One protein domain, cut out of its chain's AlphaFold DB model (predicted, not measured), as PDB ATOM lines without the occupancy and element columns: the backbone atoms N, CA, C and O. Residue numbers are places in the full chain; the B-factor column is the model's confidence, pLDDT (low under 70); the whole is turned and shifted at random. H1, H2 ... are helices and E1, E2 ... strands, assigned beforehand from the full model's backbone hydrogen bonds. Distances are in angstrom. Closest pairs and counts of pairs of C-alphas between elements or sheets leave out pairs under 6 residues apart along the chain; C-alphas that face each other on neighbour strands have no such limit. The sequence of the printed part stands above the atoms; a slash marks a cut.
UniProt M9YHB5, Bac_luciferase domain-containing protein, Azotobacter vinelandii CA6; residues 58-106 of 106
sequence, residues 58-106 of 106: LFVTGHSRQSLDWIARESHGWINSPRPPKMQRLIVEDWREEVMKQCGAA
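What this domain is: This is residues 58 to 106 of the 106 residues of the protein "Bac_luciferase domain-containing protein" of Azotobacter vinelandii CA6 (UniProt M9YHB5). Look first for a pair of short strands side by side, E1 and E2, joined through the short helix H1 into a small unit; one long helix, H2, runs along the longest axis, and H1 packs on it with a steep crossing at H2 residues 95 to 103. The 49 printed residues hold two named helices and two named strands, in the order E1, H1, E2, H2 along the chain. The sheet has the order E1, E2 and is parallel, and the class is mostly helix. The whole is compact, with a radius of gyration of the C-alphas of 10.6 A and spans of 29 by 22 by 15 A.

How they stand to each other: Start at the sheet, where E1, residues 59 to 61, and E2, residues 77 to 79, are parallel neighbours with 27 degrees between their directions. Compare C-alphas 60 and 78, which face each other at 5.0 A. Across this pair you will find N 60 and O 77 at 3.0 A, and N 79 and O 60 at 2.8 A, both within hydrogen-bond range. Between the strands along the chain comes H1, residues 68 to 74; E1, H1 and E2 form a strand-helix-strand unit, two parallel neighbour strands with a helix between them, and its crossover is right-handed. The closest C-alphas of H1 and E1 are those of Ile 71 and Val 60, 6.9 A apart, and those of H1 and E2 are Ile 71 and Trp 78, 7.3 A apart. Now look outward to H2, residues 85 to 103, which touches H1 with its residues 95 to 103 alone. Their closest C-alphas are those of Val 99 and Ala 72, 4.7 A apart, and the two helices run the same way at a steep tilt of 51 degrees. E1 and H2 are apart. In H1 and H2 every O i to N i+4 pair is within hydrogen-bond range.

Where its parts are: Find C-alpha 59 at (14.010, 47.829, 91.359), where E1 begins; it runs 6.5 A to C-alpha 61. H1 begins at C-alpha 68 and is 9.9 A long, ending at C-alpha 74. E2 covers 6.8 A from C-alpha 77 to C-alpha 79. Find C-alpha 85 at (2.799, 31.790, 83.335); from there H2 runs 26.3 A to C-alpha 103 at (16.148, 39.336, 104.667).

The domain as a whole: The two C-alphas farthest apart are those of Pro 84 and Ala 106, at 28.9 A. The printed part runs from residue 58 to residue 106, the chain's last, and has no cut. The links H1 to E2 and E2 to H2 are tight, the link E1 to H1 is short, and there is no long link. The mean pLDDT of the printed part is 95.5; look at residue 106 for the one printed residue under 70, where the model's confidence is low.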
ATOM      1  N   LEU A  58      14.385  50.881  95.028       95.75
ATOM      2  CA  LEU A  58      15.231  50.405  93.932       95.75
ATOM      3  C   LEU A  58      14.693  49.084  93.374       95.75
ATOM      4  O   LEU A  58      14.632  48.096  94.105       95.75
ATOM      5  N   PHE A  59      14.388  49.048  92.077       97.69
ATOM      6  CA  PHE A  59      14.010  47.829  91.359       97.69
ATOM      7  C   PHE A  59      15.108  47.436  90.373       97.69
ATOM      8  O   PHE A  59      15.515  48.244  89.538       97.69
ATOM      9  N   VAL A  60      15.571  46.188  90.438       98.12
ATOM     10  CA  VAL A  60      16.566  45.664  89.491       98.12
ATOM     11  C   VAL A  60      15.849  45.071  88.279       98.12
ATOM     12  O   VAL A  60      14.886  44.321  88.431       98.12
ATOM     13  N   THR A  61      16.317  45.382  87.070       97.75
ATOM     14  CA  THR A  61      15.767  44.856  85.811       97.75
ATOM     15  C   THR A  61      16.640  43.746  85.234       97.75
ATOM     16  O   THR A  61      17.837  43.943  85.010       97.75
ATOM     17  N   GLY A  62      16.060  42.579  84.943       96.50
ATOM     18  CA  GLY A  62      16.847  41.381  84.653       96.50
ATOM     19  C   GLY A  62      17.829  41.121  85.797       96.50
ATOM     20  O   GLY A  62      17.561  41.475  86.936       96.50
ATOM     21  N   HIS A  63      18.991  40.535  85.530       97.00
ATOM     22  CA  HIS A  63      19.968  40.330  86.603       97.00
ATOM     23  C   HIS A  63      20.873  41.540  86.855       97.00
ATOM     24  O   HIS A  63      21.544  41.569  87.873       97.00
ATOM     25  N   SER A  64      20.983  42.501  85.928       96.81
ATOM     26  CA  SER A  64      22.001  43.572  85.981       96.81
ATOM     27  C   SER A  64      23.415  43.081  86.350       96.81
ATOM     28  O   SER A  64      24.181  43.790  86.996       96.81
ATOM     29  N   ARG A  65      23.768  41.850  85.934       97.31
ATOM     30  CA  ARG A  65      25.016  41.136  86.294       97.31
ATOM     31  C   ARG A  65      25.190  40.844  87.792       97.31
ATOM     32  O   ARG A  65      26.312  40.664  88.252       97.31
ATOM     33  N   GLN A  66      24.087  40.756  88.519       98.12
ATOM     34  CA  GLN A  66      24.023  40.404  89.929       98.12
ATOM     35  C   GLN A  66      23.439  39.000  90.102       98.12
ATOM     36  O   GLN A  66      22.636  38.526  89.288       98.12
ATOM     37  N   SER A  67      23.853  38.330  91.171       97.69
ATOM     38  CA  SER A  67      23.249  37.076  91.609       97.69
ATOM     39  C   SER A  67      21.864  37.324  92.210       97.69
ATOM     40  O   SER A  67      21.537  38.443  92.607       97.69
ATOM     41  N   LEU A  68      21.034  36.281  92.278       97.12
ATOM     42  CA  LEU A  68      19.699  36.399  92.868       97.12
ATOM     43  C   LEU A  68      19.769  36.782  94.353       97.12
ATOM     44  O   LEU A  68      18.978  37.615  94.782       97.12
ATOM     45  N   ASP A  69      20.750  36.259  95.100       97.94
ATOM     46  CA  ASP A  69      20.965  36.607  96.512       97.94
ATOM     47  C   ASP A  69      21.274  38.096  96.700       97.94
ATOM     48  O   ASP A  69      20.732  38.738  97.598       97.94
ATOM     49  N   TRP A  70      22.079  38.678  95.807       98.06
ATOM     50  CA  TRP A  70      22.381  40.100  95.860       98.06
ATOM     51  C   TRP A  70      21.128  40.922  95.570       98.06
ATOM     52  O   TRP A  70      20.823  41.855  96.303       98.06
ATOM     53  N   ILE A  71      20.366  40.559  94.532       98.06
ATOM     54  CA  ILE A  71      19.127  41.271  94.189       98.06
ATOM     55  C   ILE A  71      18.138  41.182  95.359       98.06
ATOM     56  O   ILE A  71      17.522  42.188  95.702       98.06
ATOM     57  N   ALA A  72      18.022  40.016  95.991       97.75
ATOM     58  CA  ALA A  72      17.121  39.762  97.112       97.75
ATOM     59  C   ALA A  72      17.465  40.596  98.344       97.75
ATOM     60  O   ALA A  72      16.570  41.160  98.969       97.75
ATOM     61  N   ARG A  73      18.758  40.709  98.660       97.12
ATOM     62  CA  ARG A  73      19.237  41.477  99.810       97.12
ATOM     63  C   ARG A  73      19.201  42.987  99.583       97.12
ATOM     64  O   ARG A  73      18.935  43.746 100.506       97.12
ATOM     65  N   GLU A  74      19.526  43.430  98.372       97.25
ATOM     66  CA  GLU A  74      19.856  44.833  98.111       97.25
ATOM     67  C   GLU A  74      18.721  45.605  97.426       97.25
ATOM     68  O   GLU A  74      18.685  46.834  97.470       97.25
ATOM     69  N   SER A  75      17.784  44.938  96.756       96.94
ATOM     70  CA  SER A  75      16.707  45.620  96.030       96.94
ATOM     71  C   SER A  75      15.363  45.524  96.744       96.94
ATOM     72  O   SER A  75      15.128  44.653  97.570       96.94
ATOM     73  N   HIS A  76      14.450  46.421  96.380       96.19
ATOM     74  CA  HIS A  76      13.060  46.400  96.845       96.19
ATOM     75  C   HIS A  76      12.159  45.574  95.921       96.19
ATOM     76  O   HIS A  76      10.981  45.365  96.211       96.19
ATOM     77  N   GLY A  77      12.689  45.126  94.784       97.00
ATOM     78  CA  GLY A  77      11.944  44.341  93.824       97.00
ATOM     79  C   GLY A  77      12.742  44.024  92.571       97.00
ATOM     80  O   GLY A  77      13.765  44.639  92.259       97.00
ATOM     81  N   TRP A  78      12.217  43.061  91.824       97.88
ATOM     82  CA  TRP A  78      12.866  42.506  90.651       97.88
ATOM     83  C   TRP A  78      11.913  42.497  89.455       97.88
ATOM     84  O   TRP A  78      10.847  41.880  89.493       97.88
ATOM     85  N   ILE A  79      12.289  43.205  88.390       97.50
ATOM     86  CA  ILE A  79      11.543  43.277  87.132       97.50
ATOM     87  C   ILE A  79      12.233  42.361  86.124       97.50
ATOM     88  O   ILE A  79      13.362  42.609  85.707       97.50
ATOM     89  N   ASN A  80      11.548  41.306  85.694       93.56
ATOM     90  CA  ASN A  80      12.052  40.365  84.696       93.56
ATOM     91  C   ASN A  80      11.207  40.432  83.416       93.56
ATOM     92  O   ASN A  80      10.038  40.821  83.442       93.56
ATOM     93  N   SER A  81      11.804  40.041  82.295       91.50
ATOM     94  CA  SER A  81      11.116  39.877  81.021       91.50
ATOM     95  C   SER A  81       9.989  38.843  81.128       91.50
ATOM     96  O   SER A  81      10.129  37.851  81.849       91.50
ATOM     97  N   PRO A  82       8.891  39.019  80.374       91.38
ATOM     98  CA  PRO A  82       7.762  38.103  80.418       91.38
ATOM     99  C   PRO A  82       8.156  36.680  79.994       91.38
ATOM    100  O   PRO A  82       8.900  36.466  79.033       91.38
ATOM    101  N   ARG A  83       7.606  35.693  80.706       94.38
ATOM    102  CA  ARG A  83       7.725  34.253  80.438       94.38
ATOM    103  C   ARG A  83       6.329  33.613  80.454       94.38
ATOM    104  O   ARG A  83       5.402  34.205  81.010       94.38
ATOM    105  N   PRO A  84       6.151  32.395  79.906       97.94
ATOM    106  CA  PRO A  84       4.907  31.648  80.078       97.94
ATOM    107  C   PRO A  84       4.513  31.545  81.566       97.94
ATOM    108  O   PRO A  84       5.398  31.302  82.392       97.94
ATOM    109  N   PRO A  85       3.220  31.656  81.935       97.12
ATOM    110  CA  PRO A  85       2.799  31.790  83.335       97.12
ATOM    111  C   PRO A  85       3.323  30.710  84.289       97.12
ATOM    112  O   PRO A  85       3.655  31.012  85.431       97.12
ATOM    113  N   LYS A  86       3.446  29.457  83.823       97.44
ATOM    114  CA  LYS A  86       4.012  28.358  84.626       97.44
ATOM    115  C   LYS A  86       5.482  28.599  84.986       97.44
ATOM    116  O   LYS A  86       5.856  28.407  86.132       97.44
ATOM    117  N   MET A  87       6.285  29.062  84.029       97.38
ATOM    118  CA  MET A  87       7.697  29.389  84.257       97.38
ATOM    119  C   MET A  87       7.846  30.652  85.100       97.38
ATOM    120  O   MET A  87       8.695  30.706  85.982       97.38
ATOM    121  N   GLN A  88       7.002  31.659  84.859       97.06
ATOM    122  CA  GLN A  88       7.030  32.893  85.640       97.06
ATOM    123  C   GLN A  88       6.706  32.635  87.115       97.06
ATOM    124  O   GLN A  88       7.295  33.273  87.980       97.06
ATOM    125  N   ARG A  89       5.801  31.690  87.406       96.94
ATOM    126  CA  ARG A  89       5.491  31.285  88.780       96.94
ATOM    127  C   ARG A  89       6.724  30.739  89.502       96.94
ATOM    128  O   ARG A  89       7.016  31.242  90.576       96.94
ATOM    129  N   LEU A  90       7.457  29.814  88.878       97.25
ATOM    130  CA  LEU A  90       8.685  29.246  89.451       97.25
ATOM    131  C   LEU A  90       9.730  30.337  89.734       97.25
ATOM    132  O   LEU A  90      10.252  30.421  90.832       97.25
ATOM    133  N   ILE A  91       9.943  31.260  88.787       96.50
ATOM    134  CA  ILE A  91      10.870  32.395  88.965       96.50
ATOM    135  C   ILE A  91      10.464  33.284  90.154       96.50
ATOM    136  O   ILE A  91      11.319  33.791  90.878       96.50
ATOM    137  N   VAL A  92       9.162  33.518  90.340       96.50
ATOM    138  CA  VAL A  92       8.642  34.317  91.460       96.50
ATOM    139  C   VAL A  92       8.767  33.568  92.789       96.50
ATOM    140  O   VAL A  92       9.014  34.209  93.809       96.50
ATOM    141  N   GLU A  93       8.588  32.248  92.793       97.19
ATOM    142  CA  GLU A  93       8.787  31.389  93.966       97.19
ATOM    143  C   GLU A  93      10.263  31.399  94.392       97.19
ATOM    144  O   GLU A  93      10.538  31.805  95.519       97.19
ATOM    145  N   ASP A  94      11.196  31.137  93.469       96.81
ATOM    146  CA  ASP A  94      12.646  31.199  93.715       96.81
ATOM    147  C   ASP A  94      13.074  32.568  94.273       96.81
ATOM    148  O   ASP A  94      13.847  32.668  95.227       96.81
ATOM    149  N   TRP A  95      12.544  33.655  93.698       96.81
ATOM    150  CA  TRP A  95      12.784  35.014  94.185       96.81
ATOM    151  C   TRP A  95      12.310  35.205  95.628       96.81
ATOM    152  O   TRP A  95      13.044  35.745  96.453       96.81
ATOM    153  N   ARG A  96      11.081  34.781  95.944       97.00
ATOM    154  CA  ARG A  96      10.513  34.932  97.292       97.00
ATOM    155  C   ARG A  96      11.287  34.110  98.313       97.00
ATOM    156  O   ARG A  96      11.522  34.607  99.410       97.00
ATOM    157  N   GLU A  97      11.690  32.895  97.959       97.88
ATOM    158  CA  GLU A  97      12.524  32.052  98.816       97.88
ATOM    159  C   GLU A  97      13.878  32.709  99.096       97.88
ATOM    160  O   GLU A  97      14.294  32.785 100.254       97.88
ATOM    161  N   GLU A  98      14.540  33.259  98.073       98.19
ATOM    162  CA  GLU A  98      15.823  33.932  98.270       98.19
ATOM    163  C   GLU A  98      15.671  35.229  99.088       98.19
ATOM    164  O   GLU A  98      16.501  35.492  99.955       98.19
ATOM    165  N   VAL A  99      14.586  35.997  98.917       98.06
ATOM    166  CA  VAL A  99      14.278  37.155  99.785       98.06
ATOM    167  C   VAL A  99      14.097  36.725 101.237       98.06
ATOM    168  O   VAL A  99      14.715  37.312 102.122       98.06
ATOM    169  N   MET A 100      13.311  35.679 101.496       97.38
ATOM    170  CA  MET A 100      13.115  35.161 102.855       97.38
ATOM    171  C   MET A 100      14.433  34.703 103.486       97.38
ATOM    172  O   MET A 100      14.664  34.914 104.675       97.38
ATOM    173  N   LYS A 101      15.316  34.098 102.690       97.69
ATOM    174  CA  LYS A 101      16.634  33.641 103.134       97.69
ATOM    175  C   LYS A 101      17.596  34.793 103.441       97.69
ATOM    176  O   LYS A 101      18.337  34.698 104.414       97.69
ATOM    177  N   GLN A 102      17.609  35.849 102.627       97.88
ATOM    178  CA  GLN A 102      18.533  36.980 102.795       97.88
ATOM    179  C   GLN A 102      18.052  38.006 103.827       97.88
ATOM    180  O   GLN A 102      18.871  38.589 104.535       97.88
ATOM    181  N   CYS A 103      16.740  38.230 103.910       95.81
ATOM    182  CA  CYS A 103      16.148  39.336 104.667       95.81
ATOM    183  C   CYS A 103      15.293  38.876 105.858       95.81
ATOM    184  O   CYS A 103      14.935  39.698 106.698       95.81
ATOM    185  N   GLY A 104      14.989  37.579 105.964       90.75
ATOM    186  CA  GLY A 104      14.100  37.032 106.986       90.75
ATOM    187  C   GLY A 104      12.615  37.188 106.648       90.75
ATOM    188  O   GLY A 104      12.239  37.641 105.567       90.75
ATOM    189  N   ALA A 105      11.762  36.769 107.585       74.25
ATOM    190  CA  ALA A 105      10.328  37.034 107.514       74.25
ATOM    191  C   ALA A 105      10.054  38.503 107.866       74.25
ATOM    192  O   ALA A 105      10.636  39.016 108.823       74.25
ATOM    193  N   ALA A 106       9.182  39.148 107.087       58.56
ATOM    194  CA  ALA A 106       8.663  40.483 107.383       58.56
ATOM    195  C   ALA A 106       7.773  40.489 108.634       58.56
ATOM    196  O   ALA A 106       7.059  39.481 108.854       58.56
TER     197      ALA A 106